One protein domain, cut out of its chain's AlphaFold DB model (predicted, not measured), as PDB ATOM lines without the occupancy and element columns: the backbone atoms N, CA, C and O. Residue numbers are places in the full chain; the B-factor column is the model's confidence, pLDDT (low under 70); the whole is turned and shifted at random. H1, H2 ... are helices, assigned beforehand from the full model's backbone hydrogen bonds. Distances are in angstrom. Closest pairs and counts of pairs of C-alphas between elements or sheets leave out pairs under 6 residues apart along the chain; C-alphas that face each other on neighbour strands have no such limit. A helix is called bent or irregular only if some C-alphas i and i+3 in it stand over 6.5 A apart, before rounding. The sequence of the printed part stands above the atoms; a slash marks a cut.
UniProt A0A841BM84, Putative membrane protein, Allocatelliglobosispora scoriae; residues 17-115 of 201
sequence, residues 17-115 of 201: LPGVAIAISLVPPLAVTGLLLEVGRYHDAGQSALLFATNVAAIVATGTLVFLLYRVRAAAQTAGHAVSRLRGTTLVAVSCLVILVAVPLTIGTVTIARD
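This is residues 17 to 115 of the 201 residues of the protein "Putative membrane protein" of Allocatelliglobosispora scoriae (UniProt A0A841BM84). A long helix, H2, forms the middle of a loose, open arrangement: the bent H1 folds back along its first part as a helical hairpin, and the long H4 crosses it at its residues 53 to 61. The short H3 follows beyond the far end of H2, and a link from there leads back to H4, whose two ends stick out with residues 88 to 93 and 106 to 115. The printed part has 99 residues with four named helices, H1 to H4 in order, and no named strand; the class is all helix. The whole is loose, with a radius of gyration of the C-alphas of 17.6 A, and elongated, spanning 54 by 33 by 25 A.

H1, residues 17 to 38, was assigned as one helix by its hydrogen bonds but is bent, with C-alphas 25 and 28 6.8 A apart; its arms H1a, residues 17 to 25, and H1b, residues 28 to 38, stand at a shallow tilt of 27 degrees. H1b and H2, residues 42 to 69, touch as a hairpin, through residues 42 to 52 of H2 alone; their closest C-alphas, of Thr 33 and Ala 45, are 4.5 A apart. They run opposite ways at a shallow tilt of 33 degrees, only just short of steep. H1a and H2 are close but not clearly touching, with closest C-alphas, of Ser 25 and Asn 55, 7.2 A apart. H3, residues 72 to 78, touches no helix. H4, residues 88 to 115, touches H2 opposite ways at a steep tilt of 56 degrees, with closest C-alphas, of Thr 54 and Val 101, 6.0 A apart. Every O i to N i+4 pair is within hydrogen-bond range in H1a, H1b, H2 and H3, and 23 of 24 in H4.

H1a begins at C-alpha 17, (256.751, 174.590, 221.149). H2 is 39.5 A long. H4, 39.7 A long with a kink of 26 degrees near residue 103, ends at C-alpha 115, (230.978, 182.939, 196.784).

The C-alphas farthest apart, of Val 39 and Thr 78, are 54.7 A apart. The printed part has no cut and no long link. Mean pLDDT of the printed part is 79.5; 22 residues are under 70, among them 72 to 77 and 82 to 91.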
ATOM      1  N   LEU A  17     257.357 174.431 222.480       76.12
ATOM      2  CA  LEU A  17     256.751 174.590 221.149       76.12
ATOM      3  C   LEU A  17     255.231 174.859 221.174       76.12
ATOM      4  O   LEU A  17     254.794 175.788 220.493       76.12
ATOM      5  N   PRO A  18     254.414 174.118 221.955       81.69
ATOM      6  CA  PRO A  18     252.967 174.323 221.955       81.69
ATOM      7  C   PRO A  18     252.578 175.691 222.522       81.69
ATOM      8  O   PRO A  18     251.730 176.377 221.961       81.69
ATOM      9  N   GLY A  19     253.229 176.110 223.615       81.44
ATOM     10  CA  GLY A  19     252.957 177.393 224.262       81.44
ATOM     11  C   GLY A  19     253.329 178.579 223.375       81.44
ATOM     12  O   GLY A  19     252.552 179.523 223.254       81.44
ATOM     13  N   VAL A  20     254.475 178.495 222.693       88.19
ATOM     14  CA  VAL A  20     254.913 179.512 221.728       88.19
ATOM     15  C   VAL A  20     253.949 179.592 220.544       88.19
ATOM     16  O   VAL A  20     253.543 180.690 220.174       88.19
ATOM     17  N   ALA A  21     253.512 178.457 219.990       84.62
ATOM     18  CA  ALA A  21     252.557 178.437 218.881       84.62
ATOM     19  C   ALA A  21     251.210 179.084 219.253       84.62
ATOM     20  O   ALA A  21     250.685 179.892 218.487       84.62
ATOM     21  N   ILE A  22     250.683 178.793 220.449       85.75
ATOM     22  CA  ILE A  22     249.446 179.405 220.958       85.75
ATOM     23  C   ILE A  22     249.634 180.916 221.162       85.75
ATOM     24  O   ILE A  22     248.783 181.706 220.763       85.75
ATOM     25  N   ALA A  23     250.758 181.343 221.741       88.81
ATOM     26  CA  ALA A  23     251.036 182.761 221.955       88.81
ATOM     27  C   ALA A  23     251.119 183.530 220.627       88.81
ATOM     28  O   ALA A  23     250.503 184.586 220.491       88.81
ATOM     29  N   ILE A  24     251.803 182.976 219.624       87.44
ATOM     30  CA  ILE A  24     251.912 183.584 218.291       87.44
ATOM     31  C   ILE A  24     250.542 183.668 217.603       87.44
ATOM     32  O   ILE A  24     250.299 184.614 216.859       87.44
ATOM     33  N   SER A  25     249.617 182.737 217.866       88.19
ATOM     34  CA  SER A  25     248.279 182.765 217.260       88.19
ATOM     35  C   SER A  25     247.263 183.643 218.007       88.19
ATOM     36  O   SER A  25     246.233 183.992 217.427       88.19
ATOM     37  N   LEU A  26     247.504 183.977 219.282       91.88
ATOM     38  CA  LEU A  26     246.559 184.724 220.127       91.88
ATOM     39  C   LEU A  26     246.988 186.167 220.406       91.88
ATOM     40  O   LEU A  26     246.143 187.062 220.405       91.88
ATOM     41  N   VAL A  27     248.279 186.404 220.642       94.25
ATOM     42  CA  VAL A  27     248.788 187.721 221.053       94.25
ATOM     43  C   VAL A  27     248.625 188.770 219.947       94.25
ATOM     44  O   VAL A  27     248.085 189.836 220.249       94.25
ATOM     45  N   PRO A  28     249.004 188.515 218.677       93.81
ATOM     46  CA  PRO A  28     248.897 189.543 217.643       93.81
ATOM     47  C   PRO A  28     247.451 189.998 217.373       93.81
ATOM     48  O   PRO A  28     247.217 191.207 217.390       93.81
ATOM     49  N   PRO A  29     246.451 189.104 217.203       92.38
ATOM     50  CA  PRO A  29     245.065 189.531 216.993       92.38
ATOM     51  C   PRO A  29     244.481 190.319 218.172       92.38
ATOM     52  O   PRO A  29     243.715 191.263 217.964       92.38
ATOM     53  N   LEU A  30     244.847 189.970 219.410       94.56
ATOM     54  CA  LEU A  30     244.393 190.696 220.596       94.56
ATOM     55  C   LEU A  30     245.027 192.094 220.674       94.56
ATOM     56  O   LEU A  30     244.330 193.068 220.956       94.56
ATOM     57  N   ALA A  31     246.318 192.210 220.349       95.88
ATOM     58  CA  ALA A  31     247.015 193.492 220.273       95.88
ATOM     59  C   ALA A  31     246.420 194.403 219.186       95.88
ATOM     60  O   ALA A  31     246.138 195.571 219.447       95.88
ATOM     61  N   VAL A  32     246.157 193.859 217.992       96.44
ATOM     62  CA  VAL A  32     245.495 194.583 216.893       96.44
ATOM     63  C   VAL A  32     244.087 195.026 217.293       96.44
ATOM     64  O   VAL A  32     243.703 196.154 217.004       96.44
ATOM     65  N   THR A  33     243.339 194.188 218.015       95.94
ATOM     66  CA  THR A  33     242.013 194.557 218.539       95.94
ATOM     67  C   THR A  33     242.106 195.774 219.459       95.94
ATOM     68  O   THR A  33     241.381 196.742 219.252       95.94
ATOM     69  N   GLY A  34     243.019 195.759 220.438       95.88
ATOM     70  CA  GLY A  34     243.224 196.886 221.354       95.88
ATOM     71  C   GLY A  34     243.640 198.169 220.632       95.88
ATOM     72  O   GLY A  34     243.074 199.228 220.885       95.88
ATOM     73  N   LEU A  35     244.557 198.060 219.668       97.25
ATOM     74  CA  LEU A  35     244.987 199.193 218.845       97.25
ATOM     75  C   LEU A  35     243.830 199.790 218.029       97.25
ATOM     76  O   LEU A  35     243.702 201.007 217.939       97.25
ATOM     77  N   LEU A  36     242.986 198.950 217.425       96.75
ATOM     78  CA  LEU A  36     241.862 199.404 216.602       96.75
ATOM     79  C   LEU A  36     240.741 200.037 217.433       96.75
ATOM     80  O   LEU A  36     240.081 200.954 216.945       96.75
ATOM     81  N   LEU A  37     240.551 199.591 218.678       96.44
ATOM     82  CA  LEU A  37     239.658 200.251 219.632       96.44
ATOM     83  C   LEU A  37     240.159 201.656 219.989       96.44
ATOM     84  O   LEU A  37     239.355 202.582 220.008       96.44
ATOM     85  N   GLU A  38     241.470 201.823 220.186       96.62
ATOM     86  CA  GLU A  38     242.084 203.121 220.504       96.62
ATOM     87  C   GLU A  38     241.883 204.148 219.381       96.62
ATOM     88  O   GLU A  38     241.529 205.298 219.630       96.62
ATOM     89  N   VAL A  39     242.035 203.734 218.120       96.81
ATOM     90  CA  VAL A  39     241.833 204.625 216.961       96.81
ATOM     91  C   VAL A  39     240.366 204.729 216.510       96.81
ATOM     92  O   VAL A  39     240.090 205.263 215.438       96.81
ATOM     93  N   GLY A  40     239.412 204.201 217.287       95.19
ATOM     94  CA  GLY A  40     237.970 204.290 217.010       95.19
ATOM     95  C   GLY A  40     237.466 203.434 215.838       95.19
ATOM     96  O   GLY A  40     236.333 203.603 215.385       95.19
ATOM     97  N   ARG A  41     238.268 202.489 215.332       95.31
ATOM     98  CA  ARG A  41     237.916 201.596 214.211       95.31
ATOM     99  C   ARG A  41     237.204 200.333 214.698       95.31
ATOM    100  O   ARG A  41     237.694 199.215 214.543       95.31
ATOM    101  N   TYR A  42     236.014 200.506 215.269       92.88
ATOM    102  CA  TYR A  42     235.269 199.426 215.934       92.88
ATOM    103  C   TYR A  42     234.946 198.224 215.036       92.88
ATOM    104  O   TYR A  42     234.971 197.088 215.507       92.88
ATOM    105  N   HIS A  43     234.661 198.445 213.748       88.62
ATOM    106  CA  HIS A  43     234.358 197.348 212.822       88.62
ATOM    107  C   HIS A  43     235.567 196.426 212.616       88.62
ATOM    108  O   HIS A  43     235.461 195.211 212.775       88.62
ATOM    109  N   ASP A  44     236.728 197.013 212.329       89.75
ATOM    110  CA  ASP A  44     237.969 196.271 212.111       89.75
ATOM    111  C   ASP A  44     238.462 195.619 213.411       89.75
ATOM    112  O   ASP A  44     238.936 194.482 213.404       89.75
ATOM    113  N   ALA A  45     238.286 196.307 214.548       91.81
ATOM    114  CA  ALA A  45     238.541 195.738 215.868       91.81
ATOM    115  C   ALA A  45     237.698 194.474 216.088       91.81
ATOM    116  O   ALA A  45     238.219 193.451 216.528       91.81
ATOM    117  N   GLY A  46     236.414 194.518 215.718       89.19
ATOM    118  CA  GLY A  46     235.513 193.370 215.773       89.19
ATOM    119  C   GLY A  46     235.980 192.198 214.909       89.19
ATOM    120  O   GLY A  46     235.923 191.054 215.355       89.19
ATOM    121  N   GLN A  47     236.501 192.461 213.707       89.62
ATOM    122  CA  GLN A  47     237.041 191.410 212.836       89.62
ATOM    123  C   GLN A  47     238.278 190.728 213.444       89.62
ATOM    124  O   GLN A  47     238.363 189.499 213.450       89.62
ATOM    125  N   SER A  48     239.208 191.501 214.013       92.94
ATOM    126  CA  SER A  48     240.383 190.946 214.702       92.94
ATOM    127  C   SER A  48     239.997 190.181 215.976       92.94
ATOM    128  O   SER A  48     240.504 189.083 216.226       92.94
ATOM    129  N   ALA A  49     239.040 190.708 216.747       88.81
ATOM    130  CA  ALA A  49     238.503 190.058 217.940       88.81
ATOM    131  C   ALA A  49     237.821 188.723 217.610       88.81
ATOM    132  O   ALA A  49     237.948 187.758 218.364       88.81
ATOM    133  N   LEU A  50     237.132 188.642 216.469       86.75
ATOM    134  CA  LEU A  50     236.509 187.410 215.996       86.75
ATOM    135  C   LEU A  50     237.556 186.333 215.682       86.75
ATOM    136  O   LEU A  50     237.360 185.166 216.031       86.75
ATOM    137  N   LEU A  51     238.682 186.712 215.069       88.19
ATOM    138  CA  LEU A  51     239.791 185.798 214.782       88.19
ATOM    139  C   LEU A  51     240.430 185.287 216.082       88.19
ATOM    140  O   LEU A  51     240.630 184.082 216.237       88.19
ATOM    141  N   PHE A  52     240.654 186.176 217.056       90.31
ATOM    142  CA  PHE A  52     241.065 185.797 218.412       90.31
ATOM    143  C   PHE A  52     240.089 184.794 219.050       90.31
ATOM    144  O   PHE A  52     240.505 183.722 219.492       90.31
ATOM    145  N   ALA A  53     238.790 185.106 219.066       84.50
ATOM    146  CA  ALA A  53     237.765 184.264 219.680       84.50
ATOM    147  C   ALA A  53     237.674 182.883 219.013       84.50
ATOM    148  O   ALA A  53     237.557 181.868 219.702       84.50
ATOM    149  N   THR A  54     237.791 182.837 217.685       80.50
ATOM    150  CA  THR A  54     237.830 181.594 216.904       80.50
ATOM    151  C   THR A  54     239.015 180.721 217.310       80.50
ATOM    152  O   THR A  54     238.827 179.538 217.599       80.50
ATOM    153  N   ASN A  55     240.216 181.301 217.412       87.94
ATOM    154  CA  ASN A  55     241.415 180.579 217.841       87.94
ATOM    155  C   ASN A  55     241.272 180.028 219.270       87.94
ATOM    156  O   ASN A  55     241.570 178.857 219.511       87.94
ATOM    157  N   VAL A  56     240.769 180.833 220.213       83.94
ATOM    158  CA  VAL A  56     240.527 180.393 221.599       83.94
ATOM    159  C   VAL A  56     239.521 179.245 221.645       83.94
ATOM    160  O   VAL A  56     239.756 178.243 222.321       83.94
ATOM    161  N   ALA A  57     238.414 179.350 220.915       78.81
ATOM    162  CA  ALA A  57     237.401 178.307 220.929       78.81
ATOM    163  C   ALA A  57     237.872 177.013 220.284       78.81
ATOM    164  O   ALA A  57     237.538 175.952 220.797       78.81
ATOM    165  N   ALA A  58     238.660 177.081 219.207       79.12
ATOM    166  CA  ALA A  58     239.265 175.897 218.611       79.12
ATOM    167  C   ALA A  58     240.138 175.162 219.640       79.12
ATOM    168  O   ALA A  58     239.956 173.965 219.847       79.12
ATOM    169  N   ILE A  59     240.997 175.882 220.372       83.75
ATOM    170  CA  ILE A  59     241.833 175.305 221.438       83.75
ATOM    171  C   ILE A  59     240.968 174.659 222.532       83.75
ATOM    172  O   ILE A  59     241.203 173.509 222.908       83.75
ATOM    173  N   VAL A  60     239.947 175.366 223.030       79.06
ATOM    174  CA  VAL A  60     239.053 174.851 224.081       79.06
ATOM    175  C   VAL A  60     238.255 173.639 223.595       79.06
ATOM    176  O   VAL A  60     238.135 172.653 224.324       79.06
ATOM    177  N   ALA A  61     237.736 173.675 222.369       72.69
ATOM    178  CA  ALA A  61     236.968 172.588 221.773       72.69
ATOM    179  C   ALA A  61     237.838 171.346 221.562       72.69
ATOM    180  O   ALA A  61     237.445 170.259 221.983       72.69
ATOM    181  N   THR A  62     239.038 171.491 220.993       75.56
ATOM    182  CA  THR A  62     239.977 170.377 220.816       75.56
ATOM    183  C   THR A  62     240.425 169.817 222.161       75.56
ATOM    184  O   THR A  62     240.405 168.602 222.339       75.56
ATOM    185  N   GLY A  63     240.751 170.665 223.142       79.25
ATOM    186  CA  GLY A  63     241.093 170.217 224.495       79.25
ATOM    187  C   GLY A  63     239.952 169.435 225.151       79.25
ATOM    188  O   GLY A  63     240.164 168.351 225.692       79.25
ATOM    189  N   THR A  64     238.720 169.934 225.028       72.56
ATOM    190  CA  THR A  64     237.513 169.255 225.522       72.56
ATOM    191  C   THR A  64     237.304 167.913 224.824       72.56
ATOM    192  O   THR A  64     237.071 166.904 225.488       72.56
ATOM    193  N   LEU A  65     237.420 167.877 223.496       75.25
ATOM    194  CA  LEU A  65     237.265 166.666 222.695       75.25
ATOM    195  C   LEU A  65     238.307 165.612 223.075       75.25
ATOM    196  O   LEU A  65     237.946 164.464 223.315       75.25
ATOM    197  N   VAL A  66     239.580 165.998 223.192       76.69
ATOM    198  CA  VAL A  66     240.663 165.104 223.623       76.69
ATOM    199  C   VAL A  66     240.378 164.565 225.025       76.69
ATOM    200  O   VAL A  66     240.426 163.353 225.228       76.69
ATOM    201  N   PHE A  67     239.999 165.414 225.984       73.75
ATOM    202  CA  PHE A  67     239.664 164.958 227.336       73.75
ATOM    203  C   PHE A  67     238.462 164.005 227.380       73.75
ATOM    204  O   PHE A  67     238.454 163.065 228.185       73.75
ATOM    205  N   LEU A  68     237.464 164.215 226.517       68.38
ATOM    206  CA  LEU A  68     236.312 163.324 226.370       68.38
ATOM    207  C   LEU A  68     236.707 161.981 225.750       68.38
ATOM    208  O   LEU A  68     236.345 160.938 226.297       68.38
ATOM    209  N   LEU A  69     237.469 161.996 224.652       67.94
ATOM    210  CA  LEU A  69     237.921 160.794 223.942       67.94
ATOM    211  C   LEU A  69     238.793 159.910 224.830       67.94
ATOM    212  O   LEU A  69     238.551 158.710 224.936       67.94
ATOM    213  N   TYR A  70     239.745 160.510 225.544       73.25
ATOM    214  CA  TYR A  70     240.603 159.793 226.487       73.25
ATOM    215  C   TYR A  70     239.880 159.380 227.772       73.25
ATOM    216  O   TYR A  70     240.497 158.789 228.656       73.25
ATOM    217  N   ARG A  71     238.578 159.686 227.899       70.56
ATOM    218  CA  ARG A  71     237.758 159.402 229.082       70.56
ATOM    219  C   ARG A  71     238.507 159.737 230.370       70.56
ATOM    220  O   ARG A  71     238.435 158.986 231.342       70.56
ATOM    221  N   VAL A  72     239.198 160.880 230.405       67.38
ATOM    222  CA  VAL A  72     240.062 161.268 231.537       67.38
ATOM    223  C   VAL A  72     239.281 161.266 232.850       67.38
ATOM    224  O   VAL A  72     239.802 160.904 233.898       67.38
ATOM    225  N   ARG A  73     237.978 161.551 232.782       64.38
ATOM    226  CA  ARG A  73     237.068 161.417 233.919       64.38
ATOM    227  C   ARG A  73     236.879 159.974 234.398       64.38
ATOM    228  O   ARG A  73     236.863 159.761 235.602       64.38
ATOM    229  N   ALA A  74     236.715 159.006 233.499       63.53
ATOM    230  CA  ALA A  74     236.615 157.596 233.880       63.53
ATOM    231  C   ALA A  74     237.942 157.106 234.478       63.53
ATOM    232  O   ALA A  74     237.926 156.464 235.521       63.53
ATOM    233  N   ALA A  75     239.072 157.512 233.887       63.25
ATOM    234  CA  ALA A  75     240.407 157.225 234.410       63.25
ATOM    235  C   ALA A  75     240.627 157.824 235.817       63.25
ATOM    236  O   ALA A  75     241.140 157.150 236.709       63.25
ATOM    237  N   ALA A  76     240.173 159.060 236.051       63.31
ATOM    238  CA  ALA A  76     240.240 159.718 237.357       63.31
ATOM    239  C   ALA A  76     239.347 159.039 238.414       63.31
ATOM    240  O   ALA A  76     239.756 158.925 239.567       63.31
ATOM    241  N   GLN A  77     238.163 158.543 238.024       67.81
ATOM    242  CA  GLN A  77     237.288 157.756 238.908       67.81
ATOM    243  C   GLN A  77     237.932 156.431 239.306       67.81
ATOM    244  O   GLN A  77     237.907 156.072 240.480       67.81
ATOM    245  N   THR A  78     238.543 155.724 238.353       70.25
ATOM    246  CA  THR A  78     239.248 154.465 238.626       70.25
ATOM    247  C   THR A  78     240.515 154.659 239.458       70.25
ATOM    248  O   THR A  78     240.883 153.763 240.206       70.25
ATOM    249  N   ALA A  79     241.153 155.831 239.382       76.00
ATOM    250  CA  ALA A  79     242.318 156.189 240.195       76.00
ATOM    251  C   ALA A  79     241.962 156.692 241.612       76.00
ATOM    252  O   ALA A  79     242.846 157.118 242.351       76.00
ATOM    253  N   GLY A  80     240.680 156.672 242.003       70.12
ATOM    254  CA  GLY A  80     240.234 157.079 243.339       70.12
ATOM    255  C   GLY A  80     240.188 158.594 243.573       70.12
ATOM    256  O   GLY A  80     239.962 159.031 244.701       70.12
ATOM    257  N   HIS A  81     240.363 159.417 242.534       71.38
ATOM    258  CA  HIS A  81     240.198 160.862 242.660       71.38
ATOM    259  C   HIS A  81     238.714 161.236 242.724       71.38
ATOM    260  O   HIS A  81     237.906 160.834 241.882       71.38
ATOM    261  N   ALA A  82     238.355 162.061 243.712       57.19
ATOM    262  CA  ALA A  82     237.009 162.596 243.869       57.19
ATOM    263  C   ALA A  82     236.678 163.568 242.726       57.19
ATOM    264  O   ALA A  82     236.920 164.770 242.801       57.19
ATOM    265  N   VAL A  83     236.109 163.052 241.639       64.06
ATOM    266  CA  VAL A  83     235.534 163.890 240.585       64.06
ATOM    267  C   VAL A  83     234.102 164.260 240.938       64.06
ATOM    268  O   VAL A  83     233.227 163.402 241.068       64.06
ATOM    269  N   SER A  84     233.853 165.565 241.016       58.06
ATOM    270  CA  SER A  84     232.506 166.125 241.099       58.06
ATOM    271  C   SER A  84     231.595 165.539 240.003       58.06
ATOM    272  O   SER A  84     232.033 165.218 238.883       58.06
ATOM    273  N   ARG A  85     230.301 165.361 240.307       58.06
ATOM    274  CA  ARG A  85     229.303 165.073 239.264       58.06
ATOM    275  C   ARG A  85     229.391 166.203 238.242       58.06
ATOM    276  O   ARG A  85     229.346 167.369 238.622       58.06
ATOM    277  N   LEU A  86     229.485 165.857 236.955       54.94
ATOM    278  CA  LEU A  86     229.188 166.808 235.887       54.94
ATOM    279  C   LEU A  86     227.757 167.289 236.134       54.94
ATOM    280  O   LEU A  86     226.797 166.585 235.821       54.94
ATOM    281  N   ARG A  87     227.603 168.443 236.782       60.25
ATOM    282  CA  ARG A  87     226.316 169.123 236.812       60.25
ATOM    283  C   ARG A  87     226.017 169.501 235.369       60.25
ATOM    284  O   ARG A  87     226.920 169.933 234.649       60.25
ATOM    285  N   GLY A  88     224.761 169.349 234.952       64.38
ATOM    286  CA  GLY A  88     224.325 169.733 233.606       64.38
ATOM    287  C   GLY A  88     224.768 171.153 233.240       64.38
ATOM    288  O   GLY A  88     225.096 171.410 232.094       64.38
ATOM    289  N   THR A  89     224.925 172.032 234.234       66.81
ATOM    290  CA  THR A  89     225.464 173.389 234.093       66.81
ATOM    291  C   THR A  89     226.858 173.462 233.465       66.81
ATOM    292  O   THR A  89     227.087 174.338 232.643       66.81
ATOM    293  N   THR A  90     227.792 172.561 233.795       65.81
ATOM    294  CA  THR A  90     229.139 172.562 233.188       65.81
ATOM    295  C   THR A  90     229.078 172.129 231.728       65.81
ATOM    296  O   THR A  90     229.720 172.739 230.880       65.81
ATOM    297  N   LEU A  91     228.264 171.114 231.424       69.38
ATOM    298  CA  LEU A  91     228.050 170.660 230.050       69.38
ATOM    299  C   LEU A  91     227.381 171.761 229.213       69.38
ATOM    300  O   LEU A  91     227.810 172.036 228.102       69.38
ATOM    301  N   VAL A  92     226.376 172.434 229.780       73.94
ATOM    302  CA  VAL A  92     225.669 173.553 229.147       73.94
ATOM    303  C   VAL A  92     226.608 174.732 228.902       73.94
ATOM    304  O   VAL A  92     226.588 175.279 227.807       73.94
ATOM    305  N   ALA A  93     227.459 175.101 229.864       72.81
ATOM    306  CA  ALA A  93     228.410 176.202 229.697       72.81
ATOM    307  C   ALA A  93     229.420 175.932 228.568       72.81
ATOM    308  O   ALA A  93     229.648 176.799 227.727       72.81
ATOM    309  N   VAL A  94     229.976 174.716 228.511       67.94
ATOM    310  CA  VAL A  94     230.910 174.311 227.448       67.94
ATOM    311  C   VAL A  94     230.205 174.255 226.094       67.94
ATOM    312  O   VAL A  94     230.703 174.832 225.133       67.94
ATOM    313  N   SER A  95     229.028 173.632 226.012       72.06
ATOM    314  CA  SER A  95     228.244 173.596 224.773       72.06
ATOM    315  C   SER A  95     227.862 174.996 224.297       72.06
ATOM    316  O   SER A  95     227.946 175.273 223.107       72.06
ATOM    317  N   CYS A  96     227.494 175.898 225.210       78.06
ATOM    318  CA  CYS A  96     227.167 177.284 224.885       78.06
ATOM    319  C   CYS A  96     228.379 178.020 224.302       78.06
ATOM    320  O   CYS A  96     228.259 178.640 223.252       78.06
ATOM    321  N   LEU A  97     229.561 177.880 224.914       69.25
ATOM    322  CA  LEU A  97     230.806 178.458 224.398       69.25
ATOM    323  C   LEU A  97     231.177 177.893 223.017       69.25
ATOM    324  O   LEU A  97     231.565 178.647 222.128       69.25
ATOM    325  N   VAL A  98     231.031 176.579 222.821       73.00
ATOM    326  CA  VAL A  98     231.285 175.931 221.525       73.00
ATOM    327  C   VAL A  98     230.325 176.462 220.465       73.00
ATOM    328  O   VAL A  98     230.773 176.840 219.390       73.00
ATOM    329  N   ILE A  99     229.026 176.543 220.762       77.19
ATOM    330  CA  ILE A  99     228.017 177.072 219.834       77.19
ATOM    331  C   ILE A  99     228.293 178.544 219.516       77.19
ATOM    332  O   ILE A  99     228.272 178.920 218.345       77.19
ATOM    333  N   LEU A 100     228.610 179.356 220.528       76.81
ATOM    334  CA  LEU A 100     228.900 180.784 220.385       76.81
ATOM    335  C   LEU A 100     229.979 181.049 219.331       76.81
ATOM    336  O   LEU A 100     229.883 182.030 218.601       76.81
ATOM    337  N   VAL A 101     230.978 180.168 219.228       68.06
ATOM    338  CA  VAL A 101     232.072 180.330 218.264       68.06
ATOM    339  C   VAL A 101     231.887 179.515 216.988       68.06
ATOM    340  O   VAL A 101     232.246 179.979 215.906       68.06
ATOM    341  N   ALA A 102     231.257 178.344 217.065       72.12
ATOM    342  CA  ALA A 102     230.946 177.540 215.890       72.12
ATOM    343  C   ALA A 102     230.000 178.274 214.929       72.12
ATOM    344  O   ALA A 102     230.162 178.161 213.716       72.12
ATOM    345  N   VAL A 103     229.040 179.050 215.443       76.88
ATOM    346  CA  VAL A 103     228.064 179.783 214.623       76.88
ATOM    347  C   VAL A 103     228.725 180.792 213.670       76.88
ATOM    348  O   VAL A 103     228.569 180.616 212.459       76.88
ATOM    349  N   PRO A 104     229.479 181.814 214.128       69.69
ATOM    350  CA  PRO A 104     230.089 182.786 213.220       69.69
ATOM    351  C   PRO A 104     231.107 182.140 212.275       69.69
ATOM    352  O   PRO A 104     231.182 182.521 211.107       69.69
ATOM    353  N   LEU A 105     231.832 181.118 212.740       71.81
ATOM    354  CA  LEU A 105     232.776 180.375 211.911       71.81
ATOM    355  C   LEU A 105     232.069 179.626 210.775       71.81
ATOM    356  O   LEU A 105     232.508 179.668 209.624       71.81
ATOM    357  N   THR A 106     230.950 178.972 211.085       74.62
ATOM    358  CA  THR A 106     230.141 178.249 210.097       74.62
ATOM    359  C   THR A 106     229.540 179.220 209.091       74.62
ATOM    360  O   THR A 106     229.608 178.964 207.893       74.62
ATOM    361  N   ILE A 107     229.017 180.362 209.551       79.88
ATOM    362  CA  ILE A 107     228.484 181.408 208.670       79.88
ATOM    363  C   ILE A 107     229.573 181.899 207.711       79.88
ATOM    364  O   ILE A 107     229.355 181.899 206.503       79.88
ATOM    365  N   GLY A 108     230.757 182.255 208.219       75.25
ATOM    366  CA  GLY A 108     231.874 182.697 207.380       75.25
ATOM    367  C   GLY A 108     232.290 181.640 206.356       75.25
ATOM    368  O   GLY A 108     232.435 181.944 205.174       75.25
ATOM    369  N   THR A 109     232.396 180.381 206.788       76.56
ATOM    370  CA  THR A 109     232.758 179.251 205.917       76.56
ATOM    371  C   THR A 109     231.733 179.044 204.802       76.56
ATOM    372  O   THR A 109     232.107 178.905 203.639       76.56
ATOM    373  N   VAL A 110     230.437 179.061 205.129       82.44
ATOM    374  CA  VAL A 110     229.356 178.885 204.149       82.44
ATOM    375  C   VAL A 110     229.314 180.046 203.159       82.44
ATOM    376  O   VAL A 110     229.125 179.809 201.968       82.44
ATOM    377  N   THR A 111     229.514 181.284 203.612       82.12
ATOM    378  CA  THR A 111     229.548 182.458 202.728       82.12
ATOM    379  C   THR A 111     230.695 182.362 201.728       82.12
ATOM    380  O   THR A 111     230.462 182.496 200.531       82.12
ATOM    381  N   ILE A 112     231.907 182.035 202.188       83.31
ATOM    382  CA  ILE A 112     233.070 181.864 201.306       83.31
ATOM    383  C   ILE A 112     232.831 180.715 200.322       83.31
ATOM    384  O   ILE A 112     233.084 180.867 199.132       83.31
ATOM    385  N   ALA A 113     232.306 179.580 200.789       84.75
ATOM    386  CA  ALA A 113     232.009 178.444 199.921       84.75
ATOM    387  C   ALA A 113     230.980 178.800 198.832       84.75
ATOM    388  O   ALA A 113     231.166 178.436 197.672       84.75
ATOM    389  N   ARG A 114     229.926 179.550 199.181       87.06
ATOM    390  CA  ARG A 114     228.922 180.037 198.222       87.06
ATOM    391  C   ARG A 114     229.518 181.014 197.216       87.06
ATOM    392  O   ARG A 114     229.278 180.857 196.023       87.06
ATOM    393  N   ASP A 115     230.314 181.977 197.668       87.44
ATOM    394  CA  ASP A 115     230.978 182.939 196.784       87.44
ATOM    395  C   ASP A 115     231.924 182.221 195.802       87.44
ATOM    396  O   ASP A 115     231.911 182.496 194.604       87.44
TER     397      ASP A 115